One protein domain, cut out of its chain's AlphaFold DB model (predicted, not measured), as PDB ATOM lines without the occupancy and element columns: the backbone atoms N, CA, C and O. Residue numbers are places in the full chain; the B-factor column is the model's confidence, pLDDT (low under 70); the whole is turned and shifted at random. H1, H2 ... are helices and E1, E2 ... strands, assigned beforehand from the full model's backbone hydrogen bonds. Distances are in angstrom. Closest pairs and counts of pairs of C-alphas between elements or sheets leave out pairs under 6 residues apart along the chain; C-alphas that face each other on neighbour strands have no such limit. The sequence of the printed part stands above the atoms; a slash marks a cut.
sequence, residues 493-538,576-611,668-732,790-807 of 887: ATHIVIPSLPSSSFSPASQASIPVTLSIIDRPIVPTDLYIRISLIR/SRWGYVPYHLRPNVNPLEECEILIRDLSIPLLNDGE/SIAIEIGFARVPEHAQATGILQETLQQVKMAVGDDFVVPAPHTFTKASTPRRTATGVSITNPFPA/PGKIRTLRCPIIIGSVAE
ATOM      1  N   ALA A 493     253.597 162.786 229.370       53.53
ATOM      2  CA  ALA A 493     252.523 161.799 229.421       53.53
ATOM      3  C   ALA A 493     253.049 160.455 228.896       53.53
ATOM      4  O   ALA A 493     253.598 160.366 227.789       53.53
ATOM      5  N   THR A 494     252.933 159.426 229.729       59.44
ATOM      6  CA  THR A 494     253.508 158.105 229.475       59.44
ATOM      7  C   THR A 494     252.466 157.032 229.741       59.44
ATOM      8  O   THR A 494     251.921 156.932 230.836       59.44
ATOM      9  N   HIS A 495     252.214 156.218 228.718       65.81
ATOM     10  CA  HIS A 495     251.269 155.113 228.758       65.81
ATOM     11  C   HIS A 495     252.056 153.815 228.539       65.81
ATOM     12  O   HIS A 495     252.662 153.605 227.486       65.81
ATOM     13  N   ILE A 496     252.101 152.939 229.537       64.62
ATOM     14  CA  ILE A 496     252.814 151.658 229.462       64.62
ATOM     15  C   ILE A 496     251.778 150.557 229.321       64.62
ATOM     16  O   ILE A 496     250.943 150.397 230.202       64.62
ATOM     17  N   VAL A 497     251.861 149.773 228.249       63.94
ATOM     18  CA  VAL A 497     250.943 148.659 227.998       63.94
ATOM     19  C   VAL A 497     251.710 147.351 228.117       63.94
ATOM     20  O   VAL A 497     252.742 147.142 227.476       63.94
ATOM     21  N   ILE A 498     251.198 146.461 228.957       67.00
ATOM     22  CA  ILE A 498     251.765 145.146 229.226       67.00
ATOM     23  C   ILE A 498     250.695 144.108 228.871       67.00
ATOM     24  O   ILE A 498     249.855 143.782 229.716       67.00
ATOM     25  N   PRO A 499     250.677 143.618 227.618       66.94
ATOM     26  CA  PRO A 499     249.824 142.508 227.233       66.94
ATOM     27  C   PRO A 499     250.395 141.199 227.787       66.94
ATOM     28  O   PRO A 499     251.600 140.949 227.726       66.94
ATOM     29  N   SER A 500     249.515 140.347 228.300       62.91
ATOM     30  CA  SER A 500     249.845 139.005 228.763       62.91
ATOM     31  C   SER A 500     248.943 137.983 228.082       62.91
ATOM     32  O   SER A 500     247.716 138.097 228.128       62.91
ATOM     33  N   LEU A 501     249.581 136.992 227.458       64.12
ATOM     34  CA  LEU A 501     248.980 135.807 226.852       64.12
ATOM     35  C   LEU A 501     249.558 134.587 227.592       64.12
ATOM     36  O   LEU A 501     250.780 134.527 227.757       64.12
ATOM     37  N   PRO A 502     248.748 133.610 228.044       55.28
ATOM     38  CA  PRO A 502     249.243 132.481 228.844       55.28
ATOM     39  C   PRO A 502     250.095 131.491 228.034       55.28
ATOM     40  O   PRO A 502     250.889 130.738 228.597       55.28
ATOM     41  N   SER A 503     249.942 131.495 226.711       55.56
ATOM     42  CA  SER A 503     250.749 130.750 225.750       55.56
ATOM     43  C   SER A 503     250.875 131.554 224.452       55.56
ATOM     44  O   SER A 503     250.065 132.429 224.160       55.56
ATOM     45  N   SER A 504     251.881 131.229 223.641       54.19
ATOM     46  CA  SER A 504     251.969 131.620 222.227       54.19
ATOM     47  C   SER A 504     251.429 130.520 221.298       54.19
ATOM     48  O   SER A 504     251.755 130.486 220.112       54.19
ATOM     49  N   SER A 505     250.659 129.571 221.842       56.41
ATOM     50  CA  SER A 505     250.189 128.370 221.146       56.41
ATOM     51  C   SER A 505     248.779 127.992 221.599       56.41
ATOM     52  O   SER A 505     248.554 127.845 222.805       56.41
ATOM     53  N   PHE A 506     247.864 127.815 220.644       57.88
ATOM     54  CA  PHE A 506     246.433 127.561 220.863       57.88
ATOM     55  C   PHE A 506     245.901 126.475 219.912       57.88
ATOM     56  O   PHE A 506     246.506 126.221 218.873       57.88
ATOM     57  N   SER A 507     244.779 125.842 220.265       56.97
ATOM     58  CA  SER A 507     244.164 124.737 219.512       56.97
ATOM     59  C   SER A 507     242.683 125.041 219.236       56.97
ATOM     60  O   SER A 507     241.997 125.457 220.171       56.97
ATOM     61  N   PRO A 508     242.180 124.856 217.998       52.75
ATOM     62  CA  PRO A 508     240.803 125.192 217.609       52.75
ATOM     63  C   PRO A 508     239.760 124.142 218.032       52.75
ATOM     64  O   PRO A 508     238.566 124.390 217.917       52.75
ATOM     65  N   ALA A 509     240.198 122.962 218.491       49.19
ATOM     66  CA  ALA A 509     239.337 121.800 218.739       49.19
ATOM     67  C   ALA A 509     238.509 121.879 220.040       49.19
ATOM     68  O   ALA A 509     237.712 120.991 220.335       49.19
ATOM     69  N   SER A 510     238.696 122.931 220.834       46.16
ATOM     70  CA  SER A 510     237.814 123.295 221.941       46.16
ATOM     71  C   SER A 510     237.273 124.704 221.709       46.16
ATOM     72  O   SER A 510     237.794 125.450 220.881       46.16
ATOM     73  N   GLN A 511     236.269 125.121 222.487       52.47
ATOM     74  CA  GLN A 511     235.806 126.517 222.540       52.47
ATOM     75  C   GLN A 511     236.835 127.430 223.251       52.47
ATOM     76  O   GLN A 511     236.498 128.270 224.088       52.47
ATOM     77  N   ALA A 512     238.120 127.238 222.945       58.53
ATOM     78  CA  ALA A 512     239.221 128.031 223.438       58.53
ATOM     79  C   ALA A 512     239.066 129.468 222.942       58.53
ATOM     80  O   ALA A 512     239.156 129.770 221.749       58.53
ATOM     81  N   SER A 513     238.880 130.369 223.898       65.88
ATOM     82  CA  SER A 513     239.155 131.777 223.688       65.88
ATOM     83  C   SER A 513     240.530 132.098 224.241       65.88
ATOM     84  O   SER A 513     240.895 131.643 225.322       65.88
ATOM     85  N   ILE A 514     241.317 132.839 223.466       69.31
ATOM     86  CA  ILE A 514     242.636 133.299 223.872       69.31
ATOM     87  C   ILE A 514     242.418 134.410 224.900       69.31
ATOM     88  O   ILE A 514     241.887 135.460 224.523       69.31
ATOM     89  N   PRO A 515     242.786 134.227 226.181       68.81
ATOM     90  CA  PRO A 515     242.607 135.270 227.172       68.81
ATOM     91  C   PRO A 515     243.762 136.263 227.055       68.81
ATOM     92  O   PRO A 515     244.935 135.896 227.154       68.81
ATOM     93  N   VAL A 516     243.419 137.533 226.861       72.69
ATOM     94  CA  VAL A 516     244.361 138.648 226.862       72.69
ATOM     95  C   VAL A 516     244.161 139.425 228.155       72.69
ATOM     96  O   VAL A 516     243.082 139.947 228.420       72.69
ATOM     97  N   THR A 517     245.200 139.516 228.979       71.94
ATOM     98  CA  THR A 517     245.218 140.468 230.102       71.94
ATOM     99  C   THR A 517     246.012 141.695 229.681       71.94
ATOM    100  O   THR A 517     247.119 141.552 229.164       71.94
ATOM    101  N   LEU A 518     245.474 142.893 229.907       73.50
ATOM    102  CA  LEU A 518     246.178 144.155 229.667       73.50
ATOM    103  C   LEU A 518     246.386 144.869 231.003       73.50
ATOM    104  O   LEU A 518     245.414 145.257 231.644       73.50
ATOM    105  N   SER A 519     247.639 145.082 231.404       71.06
ATOM    106  CA  SER A 519     247.971 146.144 232.363       71.06
ATOM    107  C   SER A 519     248.323 147.401 231.570       71.06
ATOM    108  O   SER A 519     249.202 147.367 230.707       71.06
ATOM    109  N   ILE A 520     247.600 148.489 231.822       69.94
ATOM    110  CA  ILE A 520     247.861 149.816 231.263       69.94
ATOM    111  C   ILE A 520     248.232 150.722 232.435       69.94
ATOM    112  O   ILE A 520     247.358 151.124 233.197       69.94
ATOM    113  N   ILE A 521     249.520 151.024 232.599       67.62
ATOM    114  CA  ILE A 521     249.976 152.028 233.566       67.62
ATOM    115  C   ILE A 521     249.922 153.379 232.863       67.62
ATOM    116  O   ILE A 521     250.689 153.628 231.930       67.62
ATOM    117  N   ASP A 522     249.002 154.222 233.305       64.06
ATOM    118  CA  ASP A 522     248.788 155.563 232.789       64.06
ATOM    119  C   ASP A 522     249.354 156.617 233.753       64.06
ATOM    120  O   ASP A 522     249.149 156.554 234.969       64.06
ATOM    121  N   ARG A 523     250.055 157.603 233.187       63.06
ATOM    122  CA  ARG A 523     250.474 158.855 233.832       63.06
ATOM    123  C   ARG A 523     249.946 160.035 232.996       63.06
ATOM    124  O   ARG A 523     250.727 160.656 232.259       63.06
ATOM    125  N   PRO A 524     248.634 160.325 233.034       56.97
ATOM    126  CA  PRO A 524     248.019 161.294 232.140       56.97
ATOM    127  C   PRO A 524     248.052 162.703 232.747       56.97
ATOM    128  O   PRO A 524     247.461 162.966 233.789       56.97
ATOM    129  N   ILE A 525     248.676 163.652 232.040       58.06
ATOM    130  CA  ILE A 525     248.662 165.083 232.416       58.06
ATOM    131  C   ILE A 525     247.231 165.666 232.329       58.06
ATOM    132  O   ILE A 525     246.907 166.644 232.996       58.06
ATOM    133  N   VAL A 526     246.376 165.068 231.489       62.25
ATOM    134  CA  VAL A 526     244.993 165.480 231.197       62.25
ATOM    135  C   VAL A 526     244.127 164.217 231.073       62.25
ATOM    136  O   VAL A 526     244.596 163.263 230.443       62.25
ATOM    137  N   PRO A 527     242.886 164.176 231.608       64.62
ATOM    138  CA  PRO A 527     241.994 163.021 231.480       64.62
ATOM    139  C   PRO A 527     241.900 162.498 230.041       64.62
ATOM    140  O   PRO A 527     241.655 163.257 229.100       64.62
ATOM    141  N   THR A 528     242.144 161.199 229.868       74.06
ATOM    142  CA  THR A 528     242.295 160.559 228.555       74.06
ATOM    143  C   THR A 528     241.487 159.268 228.521       74.06
ATOM    144  O   THR A 528     241.830 158.299 229.189       74.06
ATOM    145  N   ASP A 529     240.407 159.256 227.745       82.06
ATOM    146  CA  ASP A 529     239.581 158.068 227.552       82.06
ATOM    147  C   ASP A 529     240.304 157.056 226.660       82.06
ATOM    148  O   ASP A 529     240.984 157.427 225.697       82.06
ATOM    149  N   LEU A 530     240.137 155.766 226.959       84.19
ATOM    150  CA  LEU A 530     240.788 154.691 226.213       84.19
ATOM    151  C   LEU A 530     239.775 153.946 225.346       84.19
ATOM    152  O   LEU A 530     238.802 153.399 225.859       84.19
ATOM    153  N   TYR A 531     240.043 153.861 224.049       89.00
ATOM    154  CA  TYR A 531     239.443 152.879 223.145       89.00
ATOM    155  C   TYR A 531     240.351 151.653 223.077       89.00
ATOM    156  O   TYR A 531     241.567 151.806 222.981       89.00
ATOM    157  N   ILE A 532     239.788 150.445 223.123       87.75
ATOM    158  CA  ILE A 532     240.559 149.199 223.046       87.75
ATOM    159  C   ILE A 532     239.834 148.223 222.124       87.75
ATOM    160  O   ILE A 532     238.673 147.893 222.362       87.75
ATOM    161  N   ARG A 533     240.525 147.717 221.102       89.00
ATOM    162  CA  ARG A 533     240.032 146.679 220.189       89.00
ATOM    163  C   ARG A 533     241.058 145.564 220.060       89.00
ATOM    164  O   ARG A 533     242.257 145.821 220.012       89.00
ATOM    165  N   ILE A 534     240.586 144.323 220.033       87.19
ATOM    166  CA  ILE A 534     241.422 143.144 219.813       87.19
ATOM    167  C   ILE A 534     240.844 142.334 218.654       87.19
ATOM    168  O   ILE A 534     239.645 142.044 218.634       87.19
ATOM    169  N   SER A 535     241.715 141.984 217.708       87.44
ATOM    170  CA  SER A 535     241.403 141.252 216.476       87.44
ATOM    171  C   SER A 535     242.290 140.018 216.331       87.44
ATOM    172  O   SER A 535     243.481 140.067 216.638       87.44
ATOM    173  N   LEU A 536     241.730 138.934 215.799       84.56
ATOM    174  CA  LEU A 536     242.454 137.729 215.403       84.56
ATOM    175  C   LEU A 536     242.659 137.762 213.887       84.56
ATOM    176  O   LEU A 536     241.690 137.805 213.131       84.56
ATOM    177  N   ILE A 537     243.917 137.773 213.452       82.69
ATOM    178  CA  ILE A 537     244.314 137.965 212.054       82.69
ATOM    179  C   ILE A 537     245.037 136.714 211.545       82.69
ATOM    180  O   ILE A 537     245.963 136.228 212.197       82.69
ATOM    181  N   ARG A 538     244.641 136.228 210.364       81.56
ATOM    182  CA  ARG A 538     245.422 135.313 209.519       81.56
ATOM    183  C   ARG A 538     246.148 136.131 208.452       81.56
ATOM    184  O   ARG A 538     245.515 136.943 207.784       81.56
ATOM    185  N   SER A 576     236.879 140.107 215.637       87.75
ATOM    186  CA  SER A 576     237.323 141.132 216.581       87.75
ATOM    187  C   SER A 576     236.249 141.508 217.595       87.75
ATOM    188  O   SER A 576     235.064 141.200 217.433       87.75
ATOM    189  N   ARG A 577     236.686 142.157 218.679       88.06
ATOM    190  CA  ARG A 577     235.831 142.798 219.684       88.06
ATOM    191  C   ARG A 577     236.479 144.071 220.211       88.06
ATOM    192  O   ARG A 577     237.705 144.179 220.234       88.06
ATOM    193  N   TRP A 578     235.669 145.022 220.658       91.31
ATOM    194  CA  TRP A 578     236.143 146.323 221.127       91.31
ATOM    195  C   TRP A 578     235.348 146.828 222.330       91.31
ATOM    196  O   TRP A 578     234.247 146.360 222.608       91.31
ATOM    197  N   GLY A 579     235.932 147.765 223.065       89.69
ATOM    198  CA  GLY A 579     235.362 148.394 224.249       89.69
ATOM    199  C   GLY A 579     235.996 149.759 224.496       89.69
ATOM    200  O   GLY A 579     236.921 150.167 223.787       89.69
ATOM    201  N   TYR A 580     235.504 150.477 225.505       89.06
ATOM    202  CA  TYR A 580     236.123 151.728 225.939       89.06
ATOM    203  C   TYR A 580     236.080 151.915 227.457       89.06
ATOM    204  O   TYR A 580     235.209 151.398 228.159       89.06
ATOM    205  N   VAL A 581     237.054 152.667 227.957       85.06
ATOM    206  CA  VAL A 581     237.228 153.036 229.361       85.06
ATOM    207  C   VAL A 581     237.136 154.563 229.433       85.06
ATOM    208  O   VAL A 581     238.115 155.232 229.093       85.06
ATOM    209  N   PRO A 582     235.985 155.132 229.836       78.12
ATOM    210  CA  PRO A 582     235.885 156.562 230.090       78.12
ATOM    211  C   PRO A 582     236.666 156.887 231.366       78.12
ATOM    212  O   PRO A 582     236.286 156.506 232.473       78.12
ATOM    213  N   TYR A 583     237.805 157.552 231.204       71.62
ATOM    214  CA  TYR A 583     238.700 157.908 232.299       71.62
ATOM    215  C   TYR A 583     238.288 159.237 232.940       71.62
ATOM    216  O   TYR A 583     238.468 159.418 234.144       71.62
ATOM    217  N   HIS A 584     237.664 160.136 232.167       70.25
ATOM    218  CA  HIS A 584     237.118 161.402 232.671       70.25
ATOM    219  C   HIS A 584     236.031 161.221 233.749       70.25
ATOM    220  O   HIS A 584     235.859 162.098 234.588       70.25
ATOM    221  N   LEU A 585     235.344 160.072 233.780       65.75
ATOM    222  CA  LEU A 585     234.316 159.757 234.782       65.75
ATOM    223  C   LEU A 585     234.876 159.336 236.153       65.75
ATOM    224  O   LEU A 585     234.095 159.031 237.055       65.75
ATOM    225  N   ARG A 586     236.202 159.297 236.350       62.38
ATOM    226  CA  ARG A 586     236.796 158.993 237.661       62.38
ATOM    227  C   ARG A 586     236.851 160.248 238.550       62.38
ATOM    228  O   ARG A 586     237.678 161.123 238.291       62.38
ATOM    229  N   PRO A 587     236.056 160.346 239.634       46.78
ATOM    230  CA  PRO A 587     236.154 161.478 240.548       46.78
ATOM    231  C   PRO A 587     237.492 161.471 241.303       46.78
ATOM    232  O   PRO A 587     237.973 160.422 241.730       46.78
ATOM    233  N   ASN A 588     238.044 162.664 241.534       47.16
ATOM    234  CA  ASN A 588     239.155 162.938 242.458       47.16
ATOM    235  C   ASN A 588     240.510 162.254 242.157       47.16
ATOM    236  O   ASN A 588     241.349 162.176 243.052       47.16
ATOM    237  N   VAL A 589     240.766 161.784 240.930       53.72
ATOM    238  CA  VAL A 589     242.086 161.229 240.567       53.72
ATOM    239  C   VAL A 589     243.124 162.344 240.433       53.72
ATOM    240  O   VAL A 589     242.957 163.281 239.654       53.72
ATOM    241  N   ASN A 590     244.226 162.215 241.169       55.59
ATOM    242  CA  ASN A 590     245.379 163.105 241.088       55.59
ATOM    243  C   ASN A 590     246.179 162.835 239.790       55.59
ATOM    244  O   ASN A 590     246.678 161.721 239.625       55.59
ATOM    245  N   PRO A 591     246.374 163.815 238.882       52.62
ATOM    246  CA  PRO A 591     247.118 163.616 237.629       52.62
ATOM    247  C   PRO A 591     248.633 163.394 237.822       52.62
ATOM    248  O   PRO A 591     249.358 163.188 236.851       52.62
ATOM    249  N   LEU A 592     249.132 163.449 239.063       50.78
ATOM    250  CA  LEU A 592     250.516 163.119 239.425       50.78
ATOM    251  C   LEU A 592     250.698 161.665 239.904       50.78
ATOM    252  O   LEU A 592     251.834 161.243 240.120       50.78
ATOM    253  N   GLU A 593     249.615 160.905 240.093       57.75
ATOM    254  CA  GLU A 593     249.657 159.512 240.560       57.75
ATOM    255  C   GLU A 593     249.665 158.511 239.394       57.75
ATOM    256  O   GLU A 593     249.060 158.735 238.346       57.75
ATOM    257  N   GLU A 594     250.360 157.380 239.570       60.94
ATOM    258  CA  GLU A 594     250.336 156.290 238.589       60.94
ATOM    259  C   GLU A 594     249.022 155.521 238.693       60.94
ATOM    260  O   GLU A 594     248.738 154.900 239.718       60.94
ATOM    261  N   CYS A 595     248.245 155.496 237.612       65.31
ATOM    262  CA  CYS A 595     247.067 154.648 237.531       65.31
ATOM    263  C   CYS A 595     247.383 153.369 236.757       65.31
ATOM    264  O   CYS A 595     247.476 153.390 235.533       65.31
ATOM    265  N   GLU A 596     247.437 152.226 237.440       69.31
ATOM    266  CA  GLU A 596     247.347 150.930 236.764       69.31
ATOM    267  C   GLU A 596     245.876 150.566 236.486       69.31
ATOM    268  O   GLU A 596     245.059 150.418 237.396       69.31
ATOM    269  N   ILE A 597     245.536 150.410 235.208       72.25
ATOM    270  CA  ILE A 597     244.267 149.856 234.734       72.25
ATOM    271  C   ILE A 597     244.534 148.407 234.327       72.25
ATOM    272  O   ILE A 597     245.184 148.153 233.314       72.25
ATOM    273  N   LEU A 598     244.028 147.452 235.108       74.50
ATOM    274  CA  LEU A 598     244.170 146.026 234.821       74.50
ATOM    275  C   LEU A 598     242.877 145.470 234.214       74.50
ATOM    276  O   LEU A 598     241.897 145.243 234.921       74.50
ATOM    277  N   ILE A 599     242.894 145.219 232.907       75.06
ATOM    278  CA  ILE A 599     241.796 144.587 232.174       75.06
ATOM    279  C   ILE A 599     242.047 143.081 232.149       75.06
ATOM    280  O   ILE A 599     243.037 142.610 231.583       75.06
ATOM    281  N   ARG A 600     241.138 142.340 232.782       65.62
ATOM    282  CA  ARG A 600     241.061 140.875 232.767       65.62
ATOM    283  C   ARG A 600     239.916 140.438 231.855       65.62
ATOM    284  O   ARG A 600     239.173 141.276 231.352       65.62
ATOM    285  N   ASP A 601     239.808 139.131 231.633       62.06
ATOM    286  CA  ASP A 601     238.657 138.470 230.996       62.06
ATOM    287  C   ASP A 601     238.340 138.917 229.550       62.06
ATOM    288  O   ASP A 601     237.360 138.477 228.944       62.06
ATOM    289  N   LEU A 602     239.217 139.725 228.941       72.88
ATOM    290  CA  LEU A 602     239.184 140.066 227.524       72.88
ATOM    291  C   LEU A 602     239.691 138.859 226.729       72.88
ATOM    292  O   LEU A 602     240.869 138.743 226.396       72.88
ATOM    293  N   SER A 603     238.783 137.935 226.440       75.81
ATOM    294  CA  SER A 603     239.077 136.790 225.591       75.81
ATOM    295  C   SER A 603     238.669 137.037 224.139       75.81
ATOM    296  O   SER A 603     237.632 137.652 223.865       75.81
ATOM    297  N   ILE A 604     239.479 136.561 223.196       78.06
ATOM    298  CA  ILE A 604     239.118 136.498 221.777       78.06
ATOM    299  C   ILE A 604     238.925 135.025 221.394       78.06
ATOM    300  O   ILE A 604     239.866 134.240 221.527       78.06
ATOM    301  N   PRO A 605     237.705 134.592 221.030       73.12
ATOM    302  CA  PRO A 605     237.457 133.203 220.690       73.12
ATOM    303  C   PRO A 605     238.117 132.877 219.353       73.12
ATOM    304  O   PRO A 605     238.157 133.720 218.456       73.12
ATOM    305  N   LEU A 606     238.629 131.654 219.222       70.12
ATOM    306  CA  LEU A 606     239.054 131.163 217.912       70.12
ATOM    307  C   LEU A 606     237.842 131.077 216.967       70.12
ATOM    308  O   LEU A 606     237.928 131.487 215.819       70.12
ATOM    309  N   LEU A 607     236.699 130.620 217.482       65.00
ATOM    310  CA  LEU A 607     235.464 130.344 216.740       65.00
ATOM    311  C   LEU A 607     234.415 131.441 216.997       65.00
ATOM    312  O   LEU A 607     234.321 131.916 218.129       65.00
ATOM    313  N   ASN A 608     233.599 131.837 216.014       60.28
ATOM    314  CA  ASN A 608     232.486 132.761 216.283       60.28
ATOM    315  C   ASN A 608     231.226 132.020 216.779       60.28
ATOM    316  O   ASN A 608     231.044 130.831 216.523       60.28
ATOM    317  N   ASP A 609     230.331 132.738 217.472       55.25
ATOM    318  CA  ASP A 609     229.034 132.212 217.932       55.25
ATOM    319  C   ASP A 609     228.216 131.650 216.746       55.25
ATOM    320  O   ASP A 609     227.657 132.413 215.957       55.25
ATOM    321  N   GLY A 610     228.108 130.321 216.649       51.41
ATOM    322  CA  GLY A 610     227.320 129.634 215.616       51.41
ATOM    323  C   GLY A 610     228.072 129.286 214.326       51.41
ATOM    324  O   GLY A 610     227.437 128.826 213.382       51.41
ATOM    325  N   GLU A 611     229.392 129.472 214.277       53.88
ATOM    326  CA  GLU A 611     230.235 128.791 213.288       53.88
ATOM    327  C   GLU A 611     230.570 127.380 213.793       53.88
ATOM    328  O   GLU A 611     230.943 127.207 214.958       53.88
ATOM    329  N   SER A 668     248.142 136.091 214.077       79.44
ATOM    330  CA  SER A 668     248.500 137.096 215.079       79.44
ATOM    331  C   SER A 668     247.273 137.676 215.775       79.44
ATOM    332  O   SER A 668     246.170 137.693 215.231       79.44
ATOM    333  N   ILE A 669     247.479 138.162 216.996       81.81
ATOM    334  CA  ILE A 669     246.511 138.981 217.723       81.81
ATOM    335  C   ILE A 669     246.923 140.435 217.528       81.81
ATOM    336  O   ILE A 669     248.004 140.831 217.973       81.81
ATOM    337  N   ALA A 670     246.078 141.231 216.881       84.69
ATOM    338  CA  ALA A 670     246.237 142.677 216.865       84.69
ATOM    339  C   ALA A 670     245.545 143.281 218.092       84.69
ATOM    340  O   ALA A 670     244.404 142.941 218.398       84.69
ATOM    341  N   ILE A 671     246.245 144.171 218.791       83.38
ATOM    342  CA  ILE A 671     245.761 144.904 219.962       83.38
ATOM    343  C   ILE A 671     245.856 146.391 219.626       83.38
ATOM    344  O   ILE A 671     246.947 146.958 219.556       83.38
ATOM    345  N   GLU A 672     244.710 147.005 219.372       86.69
ATOM    346  CA  GLU A 672     244.553 148.421 219.060       86.69
ATOM    347  C   GLU A 672     244.164 149.182 220.327       86.69
ATOM    348  O   GLU A 672     243.198 148.824 221.000       86.69
ATOM    349  N   ILE A 673     244.898 150.246 220.651       84.06
ATOM    350  CA  ILE A 673     244.613 151.124 221.789       84.06
ATOM    351  C   ILE A 673     244.597 152.572 221.303       84.06
ATOM    352  O   ILE A 673     245.586 153.080 220.772       84.06
ATOM    353  N   GLY A 674     243.451 153.227 221.465       83.44
ATOM    354  CA  GLY A 674     243.233 154.635 221.166       83.44
ATOM    355  C   GLY A 674     243.247 155.483 222.427       83.44
ATOM    356  O   GLY A 674     242.496 155.205 223.354       83.44
ATOM    357  N   PHE A 675     244.046 156.549 222.430       80.62
ATOM    358  CA  PHE A 675     244.101 157.533 223.514       80.62
ATOM    359  C   PHE A 675     243.354 158.804 223.089       80.62
ATOM    360  O   PHE A 675     243.836 159.538 222.219       80.62
ATOM    361  N   ALA A 676     242.176 159.042 223.670       81.25
ATOM    362  CA  ALA A 676     241.308 160.185 223.392       81.25
ATOM    363  C   ALA A 676     241.378 161.203 224.540       81.25
ATOM    364  O   ALA A 676     240.735 161.043 225.577       81.25
ATOM    365  N   ARG A 677     242.181 162.260 224.371       75.00
ATOM    366  CA  ARG A 677     242.301 163.333 225.374       75.00
ATOM    367  C   ARG A 677     240.986 164.100 225.466       75.00
ATOM    368  O   ARG A 677     240.513 164.595 224.447       75.00
ATOM    369  N   VAL A 678     240.437 164.253 226.667       68.38
ATOM    370  CA  VAL A 678     239.169 164.959 226.892       68.38
ATOM    371  C   VAL A 678     239.445 166.454 227.126       68.38
ATOM    372  O   VAL A 678     240.093 166.799 228.119       68.38
ATOM    373  N   PRO A 679     238.993 167.367 226.239       68.31
ATOM    374  CA  PRO A 679     239.142 168.807 226.447       68.31
ATOM    375  C   PRO A 679     238.364 169.292 227.673       68.31
ATOM    376  O   PRO A 679     237.327 168.724 228.008       68.31
ATOM    377  N   GLU A 680     238.796 170.399 228.284       65.00
ATOM    378  CA  GLU A 680     238.147 170.989 229.473       65.00
ATOM    379  C   GLU A 680     236.634 171.209 229.293       65.00
ATOM    380  O   GLU A 680     235.851 170.907 230.187       65.00
ATOM    381  N   HIS A 681     236.204 171.637 228.101       65.62
ATOM    382  CA  HIS A 681     234.792 171.862 227.775       65.62
ATOM    383  C   HIS A 681     233.947 170.582 227.613       65.62
ATOM    384  O   HIS A 681     232.726 170.685 227.543       65.62
ATOM    385  N   ALA A 682     234.566 169.398 227.549       63.34
ATOM    386  CA  ALA A 682     233.903 168.101 227.363       63.34
ATOM    387  C   ALA A 682     234.133 167.126 228.539       63.34
ATOM    388  O   ALA A 682     233.781 165.949 228.452       63.34
ATOM    389  N   GLN A 683     234.704 167.593 229.659       65.88
ATOM    390  CA  GLN A 683     234.988 166.759 230.841       65.88
ATOM    391  C   GLN A 683     233.738 166.151 231.500       65.88
ATOM    392  O   GLN A 683     233.865 165.195 232.259       65.88
ATOM    393  N   ALA A 684     232.541 166.672 231.210       60.19
ATOM    394  CA  ALA A 684     231.275 166.169 231.748       60.19
ATOM    395  C   ALA A 684     230.611 165.063 230.896       60.19
ATOM    396  O   ALA A 684     229.665 164.435 231.369       60.19
ATOM    397  N   THR A 685     231.057 164.852 229.652       63.88
ATOM    398  CA  THR A 685     230.374 163.996 228.655       63.88
ATOM    399  C   THR A 685     231.291 163.020 227.918       63.88
ATOM    400  O   THR A 685     230.821 161.968 227.487       63.88
ATOM    401  N   GLY A 686     232.580 163.345 227.776       72.75
ATOM    402  CA  GLY A 686     233.575 162.494 227.127       72.75
ATOM    403  C   GLY A 686     233.537 162.566 225.603       72.75
ATOM    404  O   GLY A 686     232.668 161.984 224.952       72.75
ATOM    405  N   ILE A 687     234.557 163.190 225.008       81.50
ATOM    406  CA  ILE A 687     234.677 163.337 223.546       81.50
ATOM    407  C   ILE A 687     234.643 161.988 222.802       81.50
ATOM    408  O   ILE A 687     234.132 161.903 221.684       81.50
ATOM    409  N   LEU A 688     235.130 160.906 223.426       85.25
ATOM    410  CA  LEU A 688     235.056 159.560 222.856       85.25
ATOM    411  C   LEU A 688     233.617 159.023 222.826       85.25
ATOM    412  O   LEU A 688     233.213 158.444 221.821       85.25
ATOM    413  N   GLN A 689     232.833 159.239 223.885       85.69
ATOM    414  CA  GLN A 689     231.443 158.784 223.963       85.69
ATOM    415  C   GLN A 689     230.550 159.554 222.977       85.69
ATOM    416  O   GLN A 689     229.754 158.940 222.266       85.69
ATOM    417  N   GLU A 690     230.741 160.871 222.857       84.81
ATOM    418  CA  GLU A 690     230.080 161.688 221.831       84.81
ATOM    419  C   GLU A 690     230.435 161.220 220.411       84.81
ATOM    420  O   GLU A 690     229.545 161.061 219.572       84.81
ATOM    421  N   THR A 691     231.713 160.922 220.147       87.19
ATOM    422  CA  THR A 691     232.146 160.411 218.836       87.19
ATOM    423  C   THR A 691     231.543 159.037 218.536       87.19
ATOM    424  O   THR A 691     231.045 158.818 217.435       87.19
ATOM    425  N   LEU A 692     231.517 158.112 219.502       88.06
ATOM    426  CA  LEU A 692     230.907 156.786 219.332       88.06
ATOM    427  C   LEU A 692     229.393 156.864 219.084       88.06
ATOM    428  O   LEU A 692     228.868 156.104 218.269       88.06
ATOM    429  N   GLN A 693     228.692 157.810 219.716       86.81
ATOM    430  CA  GLN A 693     227.282 158.058 219.420       86.81
ATOM    431  C   GLN A 693     227.096 158.608 217.996       86.81
ATOM    432  O   GLN A 693     226.184 158.175 217.295       86.81
ATOM    433  N   GLN A 694     227.973 159.502 217.527       85.19
ATOM    434  CA  GLN A 694     227.959 159.980 216.139       85.19
ATOM    435  C   GLN A 694     228.271 158.859 215.127       85.19
ATOM    436  O   GLN A 694     227.605 158.788 214.095       85.19
ATOM    437  N   VAL A 695     229.200 157.938 215.432       84.69
ATOM    438  CA  VAL A 695     229.416 156.713 214.633       84.69
ATOM    439  C   VAL A 695     228.124 155.897 214.565       84.69
ATOM    440  O   VAL A 695     227.703 155.545 213.464       84.69
ATOM    441  N   LYS A 696     227.436 155.661 215.694       85.44
ATOM    442  CA  LYS A 696     226.155 154.936 215.680       85.44
ATOM    443  C   LYS A 696     225.116 155.621 214.779       85.44
ATOM    444  O   LYS A 696     224.483 154.947 213.972       85.44
ATOM    445  N   MET A 697     224.978 156.946 214.861       85.38
ATOM    446  CA  MET A 697     224.050 157.703 214.006       85.38
ATOM    447  C   MET A 697     224.400 157.633 212.506       85.38
ATOM    448  O   MET A 697     223.507 157.788 211.678       85.38
ATOM    449  N   ALA A 698     225.671 157.402 212.149       80.56
ATOM    450  CA  ALA A 698     226.129 157.281 210.762       80.56
ATOM    451  C   ALA A 698     226.060 155.844 210.202       80.56
ATOM    452  O   ALA A 698     225.877 155.671 208.997       80.56
ATOM    453  N   VAL A 699     226.214 154.819 211.051       80.06
ATOM    454  CA  VAL A 699     226.193 153.397 210.647       80.06
ATOM    455  C   VAL A 699     224.784 152.790 210.722       80.06
ATOM    456  O   VAL A 699     224.445 151.953 209.888       80.06
ATOM    457  N   GLY A 700     223.952 153.229 211.673       80.19
ATOM    458  CA  GLY A 700     222.604 152.706 211.915       80.19
ATOM    459  C   GLY A 700     222.510 151.783 213.136       80.19
ATOM    460  O   GLY A 700     223.475 151.588 213.876       80.19
ATOM    461  N   ASP A 701     221.323 151.216 213.369       78.62
ATOM    462  CA  ASP A 701     221.025 150.460 214.596       78.62
ATOM    463  C   ASP A 701     221.770 149.127 214.740       78.62
ATOM    464  O   ASP A 701     221.954 148.670 215.870       78.62
ATOM    465  N   ASP A 702     222.284 148.562 213.642       77.31
ATOM    466  CA  ASP A 702     223.186 147.401 213.663       77.31
ATOM    467  C   ASP A 702     224.504 147.688 214.414       77.31
ATOM    468  O   ASP A 702     225.202 146.762 214.836       77.31
ATOM    469  N   PHE A 703     224.870 148.966 214.599       83.62
ATOM    470  CA  PHE A 703     226.079 149.359 215.314       83.62
ATOM    471  C   PHE A 703     225.873 149.385 216.837       83.62
ATOM    472  O   PHE A 703     225.255 150.293 217.408       83.62
ATOM    473  N   VAL A 704     226.449 148.392 217.517       84.81
ATOM    474  CA  VAL A 704     226.372 148.241 218.977       84.81
ATOM    475  C   VAL A 704     227.537 148.956 219.665       84.81
ATOM    476  O   VAL A 704     228.672 148.478 219.656       84.81
ATOM    477  N   VAL A 705     227.237 150.069 220.337       87.50
ATOM    478  CA  VAL A 705     228.130 150.683 221.334       87.50
ATOM    479  C   VAL A 705     228.028 149.875 222.642       87.50
ATOM    480  O   VAL A 705     226.917 149.722 223.154       87.50
ATOM    481  N   PRO A 706     229.132 149.340 223.200       87.31
ATOM    482  CA  PRO A 706     229.123 148.640 224.483       87.31
ATOM    483  C   PRO A 706     228.962 149.626 225.653       87.31
ATOM    484  O   PRO A 706     229.165 150.832 225.511       87.31
ATOM    485  N   ALA A 707     228.630 149.120 226.841       85.38
ATOM    486  CA  ALA A 707     228.619 149.940 228.054       85.38
ATOM    487  C   ALA A 707     230.058 150.310 228.491       85.38
ATOM    488  O   ALA A 707     230.990 149.552 228.195       85.38
ATOM    489  N   PRO A 708     230.258 151.419 229.233       83.69
ATOM    490  CA  PRO A 708     231.535 151.758 229.860       83.69
ATOM    491  C   PRO A 708     232.226 150.564 230.529       83.69
ATOM    492  O   PRO A 708     231.597 149.812 231.270       83.69
ATOM    493  N   HIS A 709     233.527 150.407 230.279       81.44
ATOM    494  CA  HIS A 709     234.370 149.316 230.790       81.44
ATOM    495  C   HIS A 709     233.987 147.897 230.321       81.44
ATOM    496  O   HIS A 709     234.587 146.927 230.782       81.44
ATOM    497  N   THR A 710     233.042 147.753 229.384       84.75
ATOM    498  CA  THR A 710     232.670 146.461 228.780       84.75
ATOM    499  C   THR A 710     233.137 146.357 227.328       84.75
ATOM    500  O   THR A 710     233.429 147.360 226.674       84.75
ATOM    501  N   PHE A 711     233.207 145.125 226.823       86.75
ATOM    502  CA  PHE A 711     233.579 144.815 225.443       86.75
ATOM    503  C   PHE A 711     232.395 144.203 224.693       86.75
ATOM    504  O   PHE A 711     231.644 143.404 225.256       86.75
ATOM    505  N   THR A 712     232.271 144.517 223.404       88.19
ATOM    506  CA  THR A 712     231.325 143.865 222.493       88.19
ATOM    507  C   THR A 712     231.535 142.346 222.453       88.19
ATOM    508  O   THR A 712     232.586 141.822 222.854       88.19
ATOM    509  N   LYS A 713     230.533 141.601 221.965       84.25
ATOM    510  CA  LYS A 713     230.749 140.209 221.547       84.25
ATOM    511  C   LYS A 713     231.814 140.158 220.445       84.25
ATOM    512  O   LYS A 713     231.919 141.086 219.645       84.25
ATOM    513  N   ALA A 714     232.579 139.070 220.404       82.75
ATOM    514  CA  ALA A 714     233.421 138.784 219.250       82.75
ATOM    515  C   ALA A 714     232.549 138.546 218.012       82.75
ATOM    516  O   ALA A 714     231.471 137.960 218.113       82.75
ATOM    517  N   SER A 715     232.996 139.048 216.866       80.62
ATOM    518  CA  SER A 715     232.258 138.938 215.609       80.62
ATOM    519  C   SER A 715     233.187 138.984 214.400       80.62
ATOM    520  O   SER A 715     234.232 139.640 214.437       80.62
ATOM    521  N   THR A 716     232.784 138.312 213.321       79.88
ATOM    522  CA  THR A 716     233.409 138.435 211.998       79.88
ATOM    523  C   THR A 716     233.319 139.873 211.476       79.88
ATOM    524  O   THR A 716     232.326 140.550 211.757       79.88
ATOM    525  N   PRO A 717     234.296 140.376 210.694       80.19
ATOM    526  CA  PRO A 717     234.215 141.711 210.107       80.19
ATOM    527  C   PRO A 717     232.968 141.885 209.233       80.19
ATOM    528  O   PRO A 717     232.832 141.238 208.195       80.19
ATOM    529  N   ARG A 718     232.067 142.792 209.624       77.69
ATOM    530  CA  ARG A 718     230.858 143.122 208.851       77.69
ATOM    531  C   ARG A 718     230.895 144.560 208.363       77.69
ATOM    532  O   ARG A 718     231.433 145.450 209.030       77.69
ATOM    533  N   ARG A 719     230.307 144.780 207.187       77.69
ATOM    534  CA  ARG A 719     230.122 146.094 206.566       77.69
ATOM    535  C   ARG A 719     228.660 146.280 206.168       77.69
ATOM    536  O   ARG A 719     227.985 145.307 205.844       77.69
ATOM    537  N   THR A 720     228.193 147.522 206.175       70.75
ATOM    538  CA  THR A 720     226.910 147.917 205.585       70.75
ATOM    539  C   THR A 720     226.940 147.736 204.062       70.75
ATOM    540  O   THR A 720     228.009 147.647 203.455       70.75
ATOM    541  N   ALA A 721     225.775 147.799 203.406       62.06
ATOM    542  CA  ALA A 721     225.696 147.893 201.941       62.06
ATOM    543  C   ALA A 721     226.410 149.143 201.366       62.06
ATOM    544  O   ALA A 721     226.739 149.181 200.186       62.06
ATOM    545  N   THR A 722     226.683 150.151 202.203       60.09
ATOM    546  CA  THR A 722     227.479 151.349 201.878       60.09
ATOM    547  C   THR A 722     228.978 151.193 202.186       60.09
ATOM    548  O   THR A 722     229.728 152.161 202.100       60.09
ATOM    549  N   GLY A 723     229.439 149.988 202.544       64.25
ATOM    550  CA  GLY A 723     230.853 149.654 202.752       64.25
ATOM    551  C   GLY A 723     231.451 150.072 204.103       64.25
ATOM    552  O   GLY A 723     232.631 149.797 204.345       64.25
ATOM    553  N   VAL A 724     230.661 150.693 204.986       71.75
ATOM    554  CA  VAL A 724     231.085 151.171 206.315       71.75
ATOM    555  C   VAL A 724     231.136 150.001 207.297       71.75
ATOM    556  O   VAL A 724     230.252 149.150 207.275       71.75
ATOM    557  N   SER A 725     232.160 149.919 208.154       78.31
ATOM    558  CA  SER A 725     232.270 148.813 209.118       78.31
ATOM    559  C   SER A 725     231.224 148.916 210.232       78.31
ATOM    560  O   SER A 725     231.010 149.981 210.799       78.31
ATOM    561  N   ILE A 726     230.610 147.777 210.558       80.12
ATOM    562  CA  ILE A 726     229.661 147.622 211.670       80.12
ATOM    563  C   ILE A 726     230.392 147.121 212.932       80.12
ATOM    564  O   ILE A 726     229.957 147.368 214.053       80.12
ATOM    565  N   THR A 727     231.530 146.436 212.773       79.19
ATOM    566  CA  THR A 727     232.268 145.798 213.880       79.19
ATOM    567  C   THR A 727     233.494 146.578 214.358       79.19
ATOM    568  O   THR A 727     233.992 146.305 215.450       79.19
ATOM    569  N   ASN A 728     233.961 147.576 213.600       84.50
ATOM    570  CA  ASN A 728     235.007 148.509 214.019       84.50
ATOM    571  C   ASN A 728     234.512 149.966 213.885       84.50
ATOM    572  O   ASN A 728     234.289 150.397 212.753       84.50
ATOM    573  N   PRO A 729     234.379 150.750 214.979       82.25
ATOM    574  CA  PRO A 729     234.030 152.174 214.895       82.25
ATOM    575  C   PRO A 729     235.060 153.018 214.139       82.25
ATOM    576  O   PRO A 729     234.710 154.042 213.560       82.25
ATOM    577  N   PHE A 730     236.329 152.608 214.164       84.31
ATOM    578  CA  PHE A 730     237.461 153.387 213.669       84.31
ATOM    579  C   PHE A 730     238.314 152.536 212.711       84.31
ATOM    580  O   PHE A 730     239.430 152.136 213.059       84.31
ATOM    581  N   PRO A 731     237.802 152.212 211.505       67.00
ATOM    582  CA  PRO A 731     238.577 151.507 210.490       67.00
ATOM    583  C   PRO A 731     239.817 152.324 210.111       67.00
ATOM    584  O   PRO A 731     239.727 153.517 209.822       67.00
ATOM    585  N   ALA A 732     240.985 151.682 210.107       56.56
ATOM    586  CA  ALA A 732     242.230 152.339 209.737       56.56
ATOM    587  C   ALA A 732     242.200 152.738 208.252       56.56
ATOM    588  O   ALA A 732     242.061 151.883 207.379       56.56
ATOM    589  N   PRO A 790     238.960 160.570 218.124       80.19
ATOM    590  CA  PRO A 790     239.345 161.864 218.697       80.19
ATOM    591  C   PRO A 790     240.694 161.795 219.441       80.19
ATOM    592  O   PRO A 790     240.794 162.073 220.635       80.19
ATOM    593  N   GLY A 791     241.757 161.393 218.741       77.19
ATOM    594  CA  GLY A 791     243.083 161.194 219.322       77.19
ATOM    595  C   GLY A 791     244.025 160.422 218.401       77.19
ATOM    596  O   GLY A 791     244.068 160.661 217.197       77.19
ATOM    597  N   LYS A 792     244.794 159.478 218.958       74.69
ATOM    598  CA  LYS A 792     245.642 158.552 218.181       74.69
ATOM    599  C   LYS A 792     245.384 157.105 218.589       74.69
ATOM    600  O   LYS A 792     245.456 156.792 219.775       74.69
ATOM    601  N   ILE A 793     245.169 156.235 217.601       78.44
ATOM    602  CA  ILE A 793     245.178 154.774 217.768       78.44
ATOM    603  C   ILE A 793     246.601 154.250 217.533       78.44
ATOM    604  O   ILE A 793     247.321 154.727 216.652       78.44
ATOM    605  N   ARG A 794     247.020 153.282 218.348       76.69
ATOM    606  CA  ARG A 794     248.255 152.506 218.212       76.69
ATOM    607  C   ARG A 794     247.905 151.029 218.117       76.69
ATOM    608  O   ARG A 794     247.126 150.548 218.930       76.69
ATOM    609  N   THR A 795     248.521 150.318 217.180       76.06
ATOM    610  CA  THR A 795     248.340 148.871 217.015       76.06
ATOM    611  C   THR A 795     249.615 148.145 217.416       76.06
ATOM    612  O   THR A 795     250.708 148.507 216.983       76.06
ATOM    613  N   LEU A 796     249.468 147.105 218.227       75.38
ATOM    614  CA  LEU A 796     250.462 146.063 218.459       75.38
ATOM    615  C   LEU A 796     250.024 144.799 217.719       75.38
ATOM    616  O   LEU A 796     248.839 144.480 217.732       75.38
ATOM    617  N   ARG A 797     250.963 144.039 217.154       72.50
ATOM    618  CA  ARG A 797     250.725 142.656 216.719       72.50
ATOM    619  C   ARG A 797     251.512 141.692 217.603       72.50
ATOM    620  O   ARG A 797     252.711 141.863 217.797       72.50
ATOM    621  N   CYS A 798     250.833 140.680 218.132       67.50
ATOM    622  CA  CYS A 798     251.427 139.572 218.870       67.50
ATOM    623  C   CYS A 798     251.305 138.297 218.019       67.50
ATOM    624  O   CYS A 798     250.185 137.813 217.846       67.50
ATOM    625  N   PRO A 799     252.401 137.749 217.462       66.69
ATOM    626  CA  PRO A 799     252.337 136.524 216.671       66.69
ATOM    627  C   PRO A 799     251.984 135.325 217.558       66.69
ATOM    628  O   PRO A 799     252.488 135.191 218.677       66.69
ATOM    629  N   ILE A 800     251.122 134.444 217.050       63.53
ATOM    630  CA  ILE A 800     250.681 133.227 217.738       63.53
ATOM    631  C   ILE A 800     250.759 132.025 216.798       63.53
ATOM    632  O   ILE A 800     250.621 132.143 215.583       63.53
ATOM    633  N   ILE A 801     250.960 130.845 217.374       60.69
ATOM    634  CA  ILE A 801     250.808 129.575 216.671       60.69
ATOM    635  C   ILE A 801     249.410 129.052 216.993       60.69
ATOM    636  O   ILE A 801     249.063 128.871 218.160       60.69
ATOM    637  N   ILE A 802     248.608 128.790 215.969       63.53
ATOM    638  CA  ILE A 802     247.409 127.963 216.106       63.53
ATOM    639  C   ILE A 802     247.763 126.614 215.481       63.53
ATOM    640  O   ILE A 802     248.381 126.577 214.415       63.53
ATOM    641  N   GLY A 803     247.468 125.525 216.183       54.56
ATOM    642  CA  GLY A 803     247.755 124.165 215.735       54.56
ATOM    643  C   GLY A 803     246.919 123.159 216.513       54.56
ATOM    644  O   GLY A 803     246.890 123.209 217.745       54.56
ATOM    645  N   SER A 804     246.266 122.226 215.816       43.78
ATOM    646  CA  SER A 804     245.563 121.133 216.490       43.78
ATOM    647  C   SER A 804     246.559 120.141 217.088       43.78
ATOM    648  O   SER A 804     247.156 119.314 216.402       43.78
ATOM    649  N   VAL A 805     246.713 120.224 218.402       41.84
ATOM    650  CA  VAL A 805     246.912 119.056 219.257       41.84
ATOM    651  C   VAL A 805     245.845 119.179 220.336       41.84
ATOM    652  O   VAL A 805     245.664 120.261 220.907       41.84
ATOM    653  N   ALA A 806     245.100 118.107 220.591       35.56
ATOM    654  CA  ALA A 806     244.133 118.105 221.677       35.56
ATOM    655  C   ALA A 806     244.867 118.261 223.019       35.56
ATOM    656  O   ALA A 806     245.847 117.563 223.286       35.56
ATOM    657  N   GLU A 807     244.371 119.129 223.907       32.69
ATOM    658  CA  GLU A 807     244.568 118.831 225.326       32.69
ATOM    659  C   GLU A 807     243.759 117.554 225.615       32.69
ATOM    660  O   GLU A 807     242.606 117.484 225.180       32.69
TER     661      GLU A 807
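What this domain is: This is residues 493 to 538, 576 to 611, 668 to 732 and 790 to 807 of the 887 residues of an uncharacterized protein of Puccinia coronata f. sp. avenae (UniProt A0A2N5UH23). Two twisted sheets, E4 E3 E6 E7 and E1 E2 E5, lie face to face as a sandwich, with H1 at one end of E3 and E6. After H1 comes a long looped stretch, residues 700 to 732, with no named element. The printed part has 165 residues with one named helix and seven named strands, in the order E1 E2 E3 E4 E5 E6 H1 E7; both sheets are antiparallel, and the class is mostly strand, though under half of the residues are in named elements. It is compact, with a radius of gyration of the C-alphas of 16.9 A, and spans 53 by 40 by 22 A, only just flat.

Where its parts are: Find C-alpha 494 at (253.508, 158.105, 229.475), where E1 begins, residues 494 to 500. Read on to E2, 513 to 523, 31.1 A long; E3, 528 to 538, 31.8 A; E4, 576 to 581; E5, 595 to 605, 28.9 A; E6, 668 to 677, 28.9 A; H1, 687 to 699; and E7, 792 to 802, 30.7 A, ending at (247.409, 127.963, 216.106).

How they stand to each other: Look at N 533 and O 672, within hydrogen-bond range at 2.9 A, between the antiparallel neighbours E3 and E6; N 579 and O 532, 2.8 A, are within that range between E4 and E3, and N 671 and O 796, 2.8 A, between E6 and E7. In the other sheet, see N 498 and O 519, 2.8 A, in the hairpin E1 and E2, and N 520 and O 597, 2.9 A, between E2 and E5. The sheets' facing parts are 9.2 A centre to centre; the closest C-alphas of E3 and E5 are Leu 536 and Ile 604, 7.3 A. H1, with every O i to N i+4 pair within hydrogen-bond range, only grazes the four-stranded sheet; its closest C-alphas to E6 are Leu 688 and Ala 676, 6.3 A.

The domain as a whole: The farthest C-alphas, His 681 and Ala 806, are 54.9 A apart. Cuts follow 538, 611 and 732, with C-alpha gaps of 12.2, 20.1 and 13.4 A. Links E1 to E2 and E4 to E5 are long. The model's pLDDT is under 70 in 73 residues of the printed part, among them 493 to 515 and 798 to 807.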